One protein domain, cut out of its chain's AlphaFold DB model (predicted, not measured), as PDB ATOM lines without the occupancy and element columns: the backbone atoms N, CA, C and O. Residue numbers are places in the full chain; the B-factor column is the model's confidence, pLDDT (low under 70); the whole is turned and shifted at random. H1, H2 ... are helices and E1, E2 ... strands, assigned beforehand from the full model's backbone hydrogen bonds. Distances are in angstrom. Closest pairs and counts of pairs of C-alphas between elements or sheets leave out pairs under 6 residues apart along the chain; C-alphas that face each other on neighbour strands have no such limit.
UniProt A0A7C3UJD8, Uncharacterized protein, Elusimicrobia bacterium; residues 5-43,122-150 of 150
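Overview. This is residues 5 to 43 and 122 to 150 of the 150 residues of an uncharacterized protein of Elusimicrobia bacterium (UniProt A0A7C3UJD8). A twisted sheet of four strands makes a wall, with the single helix H1 over one of its faces, running along the strands. A long link, residues 127 to 138, leads from the edge strand E4 to H1, and the two strand links at the ends of the sheet make the length. The printed part has 68 residues with four named strands and then one named helix, in the order E1, E2, E3, E4, H1; the sheet's order is E1, E2, E3, E4, all antiparallel, and the class is mixed. The whole is compact, with a radius of gyration of the C-alphas of 11.4 A, and elongated, spanning 38 by 22 by 18 A.

Along the chain. E1, residues 5 to 14, begins at C-alpha 5 (180.642, 156.209, 150.052), measures 24.6 A and bends by 55 degrees at residue 9. E2, residues 20 to 28, measures 24.7 A. E3, residues 34 to 43, measures 29.8 A. E4, residues 122 to 126, measures 11.2 A. H1, residues 139 to 148, measures 14.5 A and ends at C-alpha 148 (169.838, 157.812, 146.466).

Arrangement. E1, E2 and E3 form a meander, each strand the antiparallel neighbour of the one before. E1 and E2 are a hairpin at 156 degrees, with N 8 and O 24 at 2.8 A. E2 and E3 are a hairpin at 165 degrees, with N 22 and O 39 at 2.9 A. E3 and E4 are antiparallel at 171 degrees, with N 40 and O 124 at 2.9 A. E1 and E4, the edge strands, are apart. H1 is on the sheet in two layers, a helix on one face of a sheet, at a height over the sheet of 7.5 A. It lies over E3, only just not over E2 as well, on which 2 of its C-alphas fall, and runs along the strands, at 22 degrees to E3 on the local plane. The closest C-alphas of E3 and H1 are those of Gly 35 and Tyr 148, 4.7 A apart. In H1 every O i to N i+4 pair is within hydrogen-bond range.

Size, cuts and confidence. The C-alphas farthest apart, those of Asn 17 and Asn 30, are 38.4 A apart. Residues 44 to 121 are not printed, and C-alphas 43 and 122 are 9.1 A apart across this cut. The links E1 to E2 and E2 to E3 are tight, and E4 to H1 is long. The mean pLDDT of the printed part is 89.6, and no printed residue is under 70.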
ATOM      1  N   LYS A   5     180.417 155.034 150.905       92.56
ATOM      2  CA  LYS A   5     180.642 156.209 150.052       92.56
ATOM      3  C   LYS A   5     181.254 155.797 148.720       92.56
ATOM      4  O   LYS A   5     182.383 155.309 148.680       92.56
ATOM      5  N   ILE A   6     180.537 156.044 147.626       95.00
ATOM      6  CA  ILE A   6     180.979 155.708 146.264       95.00
ATOM      7  C   ILE A   6     181.253 157.007 145.513       95.00
ATOM      8  O   ILE A   6     180.354 157.828 145.343       95.00
ATOM      9  N   LYS A   7     182.503 157.213 145.089       95.62
ATOM     10  CA  LYS A   7     182.943 158.423 144.377       95.62
ATOM     11  C   LYS A   7     182.858 158.230 142.865       95.62
ATOM     12  O   LYS A   7     183.326 157.222 142.348       95.62
ATOM     13  N   PHE A   8     182.357 159.247 142.173       93.94
ATOM     14  CA  PHE A   8     182.244 159.292 140.717       93.94
ATOM     15  C   PHE A   8     183.078 160.430 140.123       93.94
ATOM     16  O   PHE A   8     183.905 160.183 139.246       93.94
ATOM     17  N   ASN A   9     182.894 161.665 140.608       91.88
ATOM     18  CA  ASN A   9     183.457 162.890 140.021       91.88
ATOM     19  C   ASN A   9     183.219 162.970 138.501       91.88
ATOM     20  O   ASN A   9     184.147 163.157 137.710       91.88
ATOM     21  N   LYS A  10     181.967 162.760 138.083       94.44
ATOM     22  CA  LYS A  10     181.564 162.711 136.670       94.44
ATOM     23  C   LYS A  10     180.525 163.771 136.355       94.44
ATOM     24  O   LYS A  10     179.618 164.012 137.145       94.44
ATOM     25  N   VAL A  11     180.635 164.361 135.168       93.12
ATOM     26  CA  VAL A  11     179.580 165.216 134.621       93.12
ATOM     27  C   VAL A  11     178.351 164.357 134.344       93.12
ATOM     28  O   VAL A  11     178.448 163.327 133.679       93.12
ATOM     29  N   VAL A  12     177.206 164.793 134.855       93.38
ATOM     30  CA  VAL A  12     175.916 164.121 134.672       93.38
ATOM     31  C   VAL A  12     174.942 164.944 133.837       93.38
ATOM     32  O   VAL A  12     174.038 164.370 133.238       93.38
ATOM     33  N   ASN A  13     175.139 166.263 133.729       92.75
ATOM     34  CA  ASN A  13     174.289 167.127 132.913       92.75
ATOM     35  C   ASN A  13     175.050 168.328 132.336       92.75
ATOM     36  O   ASN A  13     175.842 168.947 133.052       92.75
ATOM     37  N   TYR A  14     174.724 168.687 131.094       91.12
ATOM     38  CA  TYR A  14     174.976 170.006 130.508       91.12
ATOM     39  C   TYR A  14     173.636 170.648 130.166       91.12
ATOM     40  O   TYR A  14     172.882 170.073 129.387       91.12
ATOM     41  N   ASP A  15     173.315 171.808 130.737       84.81
ATOM     42  CA  ASP A  15     172.121 172.541 130.299       84.81
ATOM     43  C   ASP A  15     172.410 173.467 129.108       84.81
ATOM     44  O   ASP A  15     173.565 173.738 128.766       84.81
ATOM     45  N   ASP A  16     171.342 173.972 128.487       78.56
ATOM     46  CA  ASP A  16     171.412 174.840 127.303       78.56
ATOM     47  C   ASP A  16     172.108 176.188 127.567       78.56
ATOM     48  O   ASP A  16     172.526 176.869 126.631       78.56
ATOM     49  N   ASN A  17     172.276 176.572 128.837       79.81
ATOM     50  CA  ASN A  17     173.002 177.775 129.244       79.81
ATOM     51  C   ASN A  17     174.477 177.476 129.570       79.81
ATOM     52  O   ASN A  17     175.197 178.351 130.048       79.81
ATOM     53  N   GLY A  18     174.941 176.248 129.326       81.38
ATOM     54  CA  GLY A  18     176.308 175.817 129.595       81.38
ATOM     55  C   GLY A  18     176.574 175.436 131.052       81.38
ATOM     56  O   GLY A  18     177.733 175.233 131.411       81.38
ATOM     57  N   LYS A  19     175.546 175.311 131.905       89.75
ATOM     58  CA  LYS A  19     175.705 174.825 133.282       89.75
ATOM     59  C   LYS A  19     176.142 173.367 133.268       89.75
ATOM     60  O   LYS A  19     175.491 172.512 132.671       89.75
ATOM     61  N   ILE A  20     177.206 173.085 134.001       92.31
ATOM     62  CA  ILE A  20     177.780 171.756 134.164       92.31
ATOM     63  C   ILE A  20     177.384 171.245 135.541       92.31
ATOM     64  O   ILE A  20     177.687 171.877 136.551       92.31
ATOM     65  N   VAL A  21     176.725 170.094 135.595       93.12
ATOM     66  CA  VAL A  21     176.409 169.424 136.862       93.12
ATOM     67  C   VAL A  21     177.290 168.194 136.998       93.12
ATOM     68  O   VAL A  21     177.315 167.341 136.109       93.12
ATOM     69  N   VAL A  22     178.007 168.102 138.114       93.88
ATOM     70  CA  VAL A  22     178.942 167.016 138.421       93.88
ATOM     71  C   VAL A  22     178.422 166.231 139.614       93.88
ATOM     72  O   VAL A  22     178.189 166.809 140.671       93.88
ATOM     73  N   LEU A  23     178.280 164.916 139.460       95.12
ATOM     74  CA  LEU A  23     178.113 163.990 140.575       95.12
ATOM     75  C   LEU A  23     179.489 163.693 141.167       95.12
ATOM     76  O   LEU A  23     180.344 163.105 140.501       95.12
ATOM     77  N   GLU A  24     179.702 164.079 142.418       95.00
ATOM     78  CA  GLU A  24     180.948 163.817 143.135       95.00
ATOM     79  C   GLU A  24     180.911 162.436 143.776       95.00
ATOM     80  O   GLU A  24     181.795 161.613 143.529       95.00
ATOM     81  N   TYR A  25     179.879 162.158 144.571       94.75
ATOM     82  CA  TYR A  25     179.702 160.875 145.240       94.75
ATOM     83  C   TYR A  25     178.252 160.635 145.651       94.75
ATOM     84  O   TYR A  25     177.462 161.569 145.769       94.75
ATOM     85  N   VAL A  26     177.934 159.379 145.945       95.19
ATOM     86  CA  VAL A  26     176.740 159.004 146.710       95.19
ATOM     87  C   VAL A  26     177.151 158.422 148.055       95.19
ATOM     88  O   VAL A  26     178.262 157.895 148.198       95.19
ATOM     89  N   PHE A  27     176.278 158.546 149.047       94.19
ATOM     90  CA  PHE A  27     176.485 157.989 150.377       94.19
ATOM     91  C   PHE A  27     175.243 157.247 150.868       94.19
ATOM     92  O   PHE A  27     174.122 157.601 150.507       94.19
ATOM     93  N   ASN A  28     175.466 156.217 151.676       94.38
ATOM     94  CA  ASN A  28     174.445 155.511 152.438       94.38
ATOM     95  C   ASN A  28     175.026 155.209 153.823       94.38
ATOM     96  O   ASN A  28     175.889 154.337 153.969       94.38
ATOM     97  N   ASP A  29     174.597 155.987 154.803       90.44
ATOM     98  CA  ASP A  29     175.038 155.911 156.181       90.44
ATOM     99  C   ASP A  29     174.150 154.955 156.985       90.44
ATOM    100  O   ASP A  29     172.984 154.695 156.684       90.44
ATOM    101  N   ASN A  30     174.716 154.406 158.055       86.81
ATOM    102  CA  ASN A  30     174.058 153.367 158.852       86.81
ATOM    103  C   ASN A  30     172.868 153.880 159.682       86.81
ATOM    104  O   ASN A  30     172.135 153.075 160.254       86.81
ATOM    105  N   ASP A  31     172.675 155.197 159.760       87.81
ATOM    106  CA  ASP A  31     171.501 155.834 160.363       87.81
ATOM    107  C   ASP A  31     170.293 155.879 159.408       87.81
ATOM    108  O   ASP A  31     169.243 156.419 159.754       87.81
ATOM    109  N   GLY A  32     170.431 155.287 158.216       84.31
ATOM    110  CA  GLY A  32     169.416 155.280 157.170       84.31
ATOM    111  C   GLY A  32     169.451 156.525 156.287       84.31
ATOM    112  O   GLY A  32     168.626 156.639 155.377       84.31
ATOM    113  N   SER A  33     170.380 157.459 156.521       88.44
ATOM    114  CA  SER A  33     170.554 158.606 155.642       88.44
ATOM    115  C   SER A  33     171.310 158.206 154.376       88.44
ATOM    116  O   SER A  33     172.329 157.523 154.395       88.44
ATOM    117  N   LYS A  34     170.791 158.636 153.230       93.12
ATOM    118  CA  LYS A  34     171.430 158.457 151.929       93.12
ATOM    119  C   LYS A  34     171.258 159.715 151.088       93.12
ATOM    120  O   LYS A  34     170.364 160.531 151.341       93.12
ATOM    121  N   GLY A  35     172.129 159.879 150.103       94.12
ATOM    122  CA  GLY A  35     172.030 160.993 149.172       94.12
ATOM    123  C   GLY A  35     173.116 161.008 148.110       94.12
ATOM    124  O   GLY A  35     174.129 160.311 148.198       94.12
ATOM    125  N   ALA A  36     172.889 161.846 147.109       94.62
ATOM    126  CA  ALA A  36     173.822 162.191 146.060       94.62
ATOM    127  C   ALA A  36     174.380 163.598 146.312       94.62
ATOM    128  O   ALA A  36     173.659 164.556 146.597       94.62
ATOM    129  N   VAL A  37     175.696 163.727 146.196       94.31
ATOM    130  CA  VAL A  37     176.430 164.969 146.427       94.31
ATOM    131  C   VAL A  37     177.163 165.360 145.161       94.31
ATOM    132  O   VAL A  37     177.771 164.527 144.488       94.31
ATOM    133  N   GLY A  38     177.094 166.639 144.826       93.44
ATOM    134  CA  GLY A  38     177.683 167.163 143.616       93.44
ATOM    135  C   GLY A  38     177.883 168.662 143.650       93.44
ATOM    136  O   GLY A  38     177.529 169.350 144.612       93.44
ATOM    137  N   SER A  39     178.381 169.153 142.527       93.69
ATOM    138  CA  SER A  39     178.630 170.567 142.306       93.69
ATOM    139  C   SER A  39     178.028 171.028 140.992       93.69
ATOM    140  O   SER A  39     177.927 170.277 140.017       93.69
ATOM    141  N   ILE A  40     177.643 172.297 140.974       91.38
ATOM    142  CA  ILE A  40     177.142 172.969 139.788       91.38
ATOM    143  C   ILE A  40     178.126 174.066 139.401       91.38
ATOM    144  O   ILE A  40     178.370 174.995 140.171       91.38
ATOM    145  N   PHE A  41     178.626 173.980 138.176       90.88
ATOM    146  CA  PHE A  41     179.531 174.952 137.589       90.88
ATOM    147  C   PHE A  41     178.848 175.704 136.456       90.88
ATOM    148  O   PHE A  41     178.104 175.123 135.670       90.88
ATOM    149  N   TYR A  42     179.132 176.993 136.347       89.12
ATOM    150  CA  TYR A  42     178.695 177.820 135.233       89.12
ATOM    151  C   TYR A  42     179.918 178.471 134.580       89.12
ATOM    152  O   TYR A  42     180.699 179.108 135.287       89.12
ATOM    153  N   PRO A  43     180.137 178.309 133.266       86.69
ATOM    154  CA  PRO A  43     181.255 178.944 132.588       86.69
ATOM    155  C   PRO A  43     181.084 180.460 132.638       86.69
ATOM    156  O   PRO A  43     180.027 180.995 132.317       86.69
ATOM    157  N   CYS A 122     181.134 178.514 140.766       82.75
ATOM    158  CA  CYS A 122     180.536 177.395 141.480       82.75
ATOM    159  C   CYS A 122     179.284 177.899 142.196       82.75
ATOM    160  O   CYS A 122     179.371 178.599 143.201       82.75
ATOM    161  N   ILE A 123     178.111 177.559 141.658       77.75
ATOM    162  CA  ILE A 123     176.823 178.093 142.133       77.75
ATOM    163  C   ILE A 123     176.106 177.164 143.118       77.75
ATOM    164  O   ILE A 123     175.055 177.515 143.648       77.75
ATOM    165  N   GLY A 124     176.655 175.979 143.377       76.31
ATOM    166  CA  GLY A 124     176.136 175.059 144.381       76.31
ATOM    167  C   GLY A 124     177.108 173.919 144.650       76.31
ATOM    168  O   GLY A 124     177.663 173.365 143.703       76.31
ATOM    169  N   ILE A 125     177.271 173.583 145.931       81.75
ATOM    170  CA  ILE A 125     178.069 172.459 146.440       81.75
ATOM    171  C   ILE A 125     177.223 171.640 147.421       81.75
ATOM    172  O   ILE A 125     176.362 172.194 148.110       81.75
ATOM    173  N   GLY A 126     177.469 170.335 147.521       85.31
ATOM    174  CA  GLY A 126     176.766 169.463 148.467       85.31
ATOM    175  C   GLY A 126     175.587 168.717 147.835       85.31
ATOM    176  O   GLY A 126     175.678 168.234 146.708       85.31
ATOM    177  N   ARG A 127     174.468 168.581 148.557       84.81
ATOM    178  CA  ARG A 127     173.253 167.921 148.041       84.81
ATOM    179  C   ARG A 127     172.534 168.828 147.042       84.81
ATOM    180  O   ARG A 127     171.620 169.563 147.401       84.81
ATOM    181  N   CYS A 128     172.988 168.815 145.793       83.12
ATOM    182  CA  CYS A 128     172.432 169.631 144.711       83.12
ATOM    183  C   CYS A 128     171.464 168.866 143.790       83.12
ATOM    184  O   CYS A 128     170.920 169.453 142.852       83.12
ATOM    185  N   PHE A 129     171.227 167.578 144.059       90.31
ATOM    186  CA  PHE A 129     170.313 166.727 143.303       90.31
ATOM    187  C   PHE A 129     168.994 166.542 144.050       90.31
ATOM    188  O   PHE A 129     168.974 166.427 145.270       90.31
ATOM    189  N   GLY A 130     167.889 166.499 143.308       86.62
ATOM    190  CA  GLY A 130     166.587 166.107 143.843       86.62
ATOM    191  C   GLY A 130     166.096 164.819 143.193       86.62
ATOM    192  O   GLY A 130     166.547 164.462 142.105       86.62
ATOM    193  N   LYS A 131     165.095 164.174 143.802       81.81
ATOM    194  CA  LYS A 131     164.476 162.918 143.325       81.81
ATOM    195  C   LYS A 131     164.005 162.904 141.861       81.81
ATOM    196  O   LYS A 131     163.805 161.842 141.285       81.81
ATOM    197  N   HIS A 132     163.798 164.075 141.259       86.00
ATOM    198  CA  HIS A 132     163.354 164.232 139.868       86.00
ATOM    199  C   HIS A 132     164.466 164.699 138.920       86.00
ATOM    200  O   HIS A 132     164.186 165.047 137.775       86.00
ATOM    201  N   PHE A 133     165.717 164.750 139.379       89.25
ATOM    202  CA  PHE A 133     166.836 165.130 138.529       89.25
ATOM    203  C   PHE A 133     167.020 164.120 137.386       89.25
ATOM    204  O   PHE A 133     167.017 162.904 137.595       89.25
ATOM    205  N   GLN A 134     167.215 164.649 136.179       86.75
ATOM    206  CA  GLN A 134     167.496 163.882 134.975       86.75
ATOM    207  C   GLN A 134     168.726 164.485 134.301       86.75
ATOM    208  O   GLN A 134     168.659 165.582 133.748       86.75
ATOM    209  N   GLY A 135     169.849 163.776 134.366       87.94
ATOM    210  CA  GLY A 135     171.034 164.125 133.598       87.94
ATOM    211  C   GLY A 135     170.892 163.708 132.135       87.94
ATOM    212  O   GLY A 135     170.215 162.727 131.823       87.94
ATOM    213  N   ASN A 136     171.536 164.446 131.232       91.19
ATOM    214  CA  ASN A 136     171.524 164.171 129.791       91.19
ATOM    215  C   ASN A 136     172.833 163.571 129.247       91.19
ATOM    216  O   ASN A 136     172.912 163.287 128.056       91.19
ATOM    217  N   ILE A 137     173.842 163.358 130.100       90.81
ATOM    218  CA  ILE A 137     175.145 162.811 129.681       90.81
ATOM    219  C   ILE A 137     175.306 161.337 130.009       90.81
ATOM    220  O   ILE A 137     175.892 160.593 129.227       90.81
ATOM    221  N   ASN A 138     174.796 160.900 131.159       86.19
ATOM    222  CA  ASN A 138     174.912 159.515 131.580       86.19
ATOM    223  C   ASN A 138     173.612 159.067 132.261       86.19
ATOM    224  O   ASN A 138     173.269 159.529 133.354       86.19
ATOM    225  N   SER A 139     172.879 158.183 131.581       89.00
ATOM    226  CA  SER A 139     171.608 157.642 132.064       89.00
ATOM    227  C   SER A 139     171.787 156.772 133.307       89.00
ATOM    228  O   SER A 139     170.999 156.906 134.235       89.00
ATOM    229  N   GLU A 140     172.855 155.972 133.367       92.00
ATOM    230  CA  GLU A 140     173.183 155.110 134.512       92.00
ATOM    231  C   GLU A 140     173.452 155.948 135.771       92.00
ATOM    232  O   GLU A 140     172.856 155.724 136.821       92.00
ATOM    233  N   LEU A 141     174.267 157.003 135.664       92.44
ATOM    234  CA  LEU A 141     174.500 157.911 136.795       92.44
ATOM    235  C   LEU A 141     173.231 158.672 137.199       92.44
ATOM    236  O   LEU A 141     173.044 158.969 138.376       92.44
ATOM    237  N   SER A 142     172.345 158.978 136.248       91.38
ATOM    238  CA  SER A 142     171.056 159.616 136.546       91.38
ATOM    239  C   SER A 142     170.112 158.681 137.309       91.38
ATOM    240  O   SER A 142     169.389 159.134 138.194       91.38
ATOM    241  N   GLU A 143     170.127 157.384 136.996       92.06
ATOM    242  CA  GLU A 143     169.395 156.352 137.739       92.06
ATOM    243  C   GLU A 143     169.923 156.206 139.165       92.06
ATOM    244  O   GLU A 143     169.132 156.278 140.105       92.06
ATOM    245  N   ILE A 144     171.248 156.129 139.330       93.44
ATOM    246  CA  ILE A 144     171.899 156.087 140.648       93.44
ATOM    247  C   ILE A 144     171.506 157.312 141.484       93.44
ATOM    248  O   ILE A 144     171.128 157.180 142.646       93.44
ATOM    249  N   ILE A 145     171.532 158.519 140.909       93.38
ATOM    250  CA  ILE A 145     171.117 159.734 141.631       93.38
ATOM    251  C   ILE A 145     169.671 159.615 142.130       93.38
ATOM    252  O   ILE A 145     169.397 159.945 143.283       93.38
ATOM    253  N   ARG A 146     168.744 159.126 141.295       92.50
ATOM    254  CA  ARG A 146     167.340 158.961 141.700       92.50
ATOM    255  C   ARG A 146     167.176 157.956 142.829       92.50
ATOM    256  O   ARG A 146     166.405 158.222 143.744       92.50
ATOM    257  N   GLU A 147     167.892 156.839 142.789       91.81
ATOM    258  CA  GLU A 147     167.850 155.827 143.848       91.81
ATOM    259  C   GLU A 147     168.243 156.419 145.211       91.81
ATOM    260  O   GLU A 147     167.576 156.177 146.222       91.81
ATOM    261  N   TYR A 148     169.296 157.237 145.235       92.75
ATOM    262  CA  TYR A 148     169.838 157.812 146.466       92.75
ATOM    263  C   TYR A 148     169.074 159.042 146.972       92.75
ATOM    264  O   TYR A 148     169.122 159.329 148.165       92.75
ATOM    265  N   GLU A 149     168.340 159.740 146.104       89.94
ATOM    266  CA  GLU A 149     167.493 160.889 146.465       89.94
ATOM    267  C   GLU A 149     166.003 160.526 146.665       89.94
ATOM    268  O   GLU A 149     165.183 161.422 146.874       89.94
ATOM    269  N   SER A 150     165.648 159.232 146.592       77.12
ATOM    270  CA  SER A 150     164.291 158.694 146.842       77.12
ATOM    271  C   SER A 150     163.984 158.464 148.314       77.12
ATOM    272  O   SER A 150     164.827 157.810 148.978       77.12
TER     273      SER A 150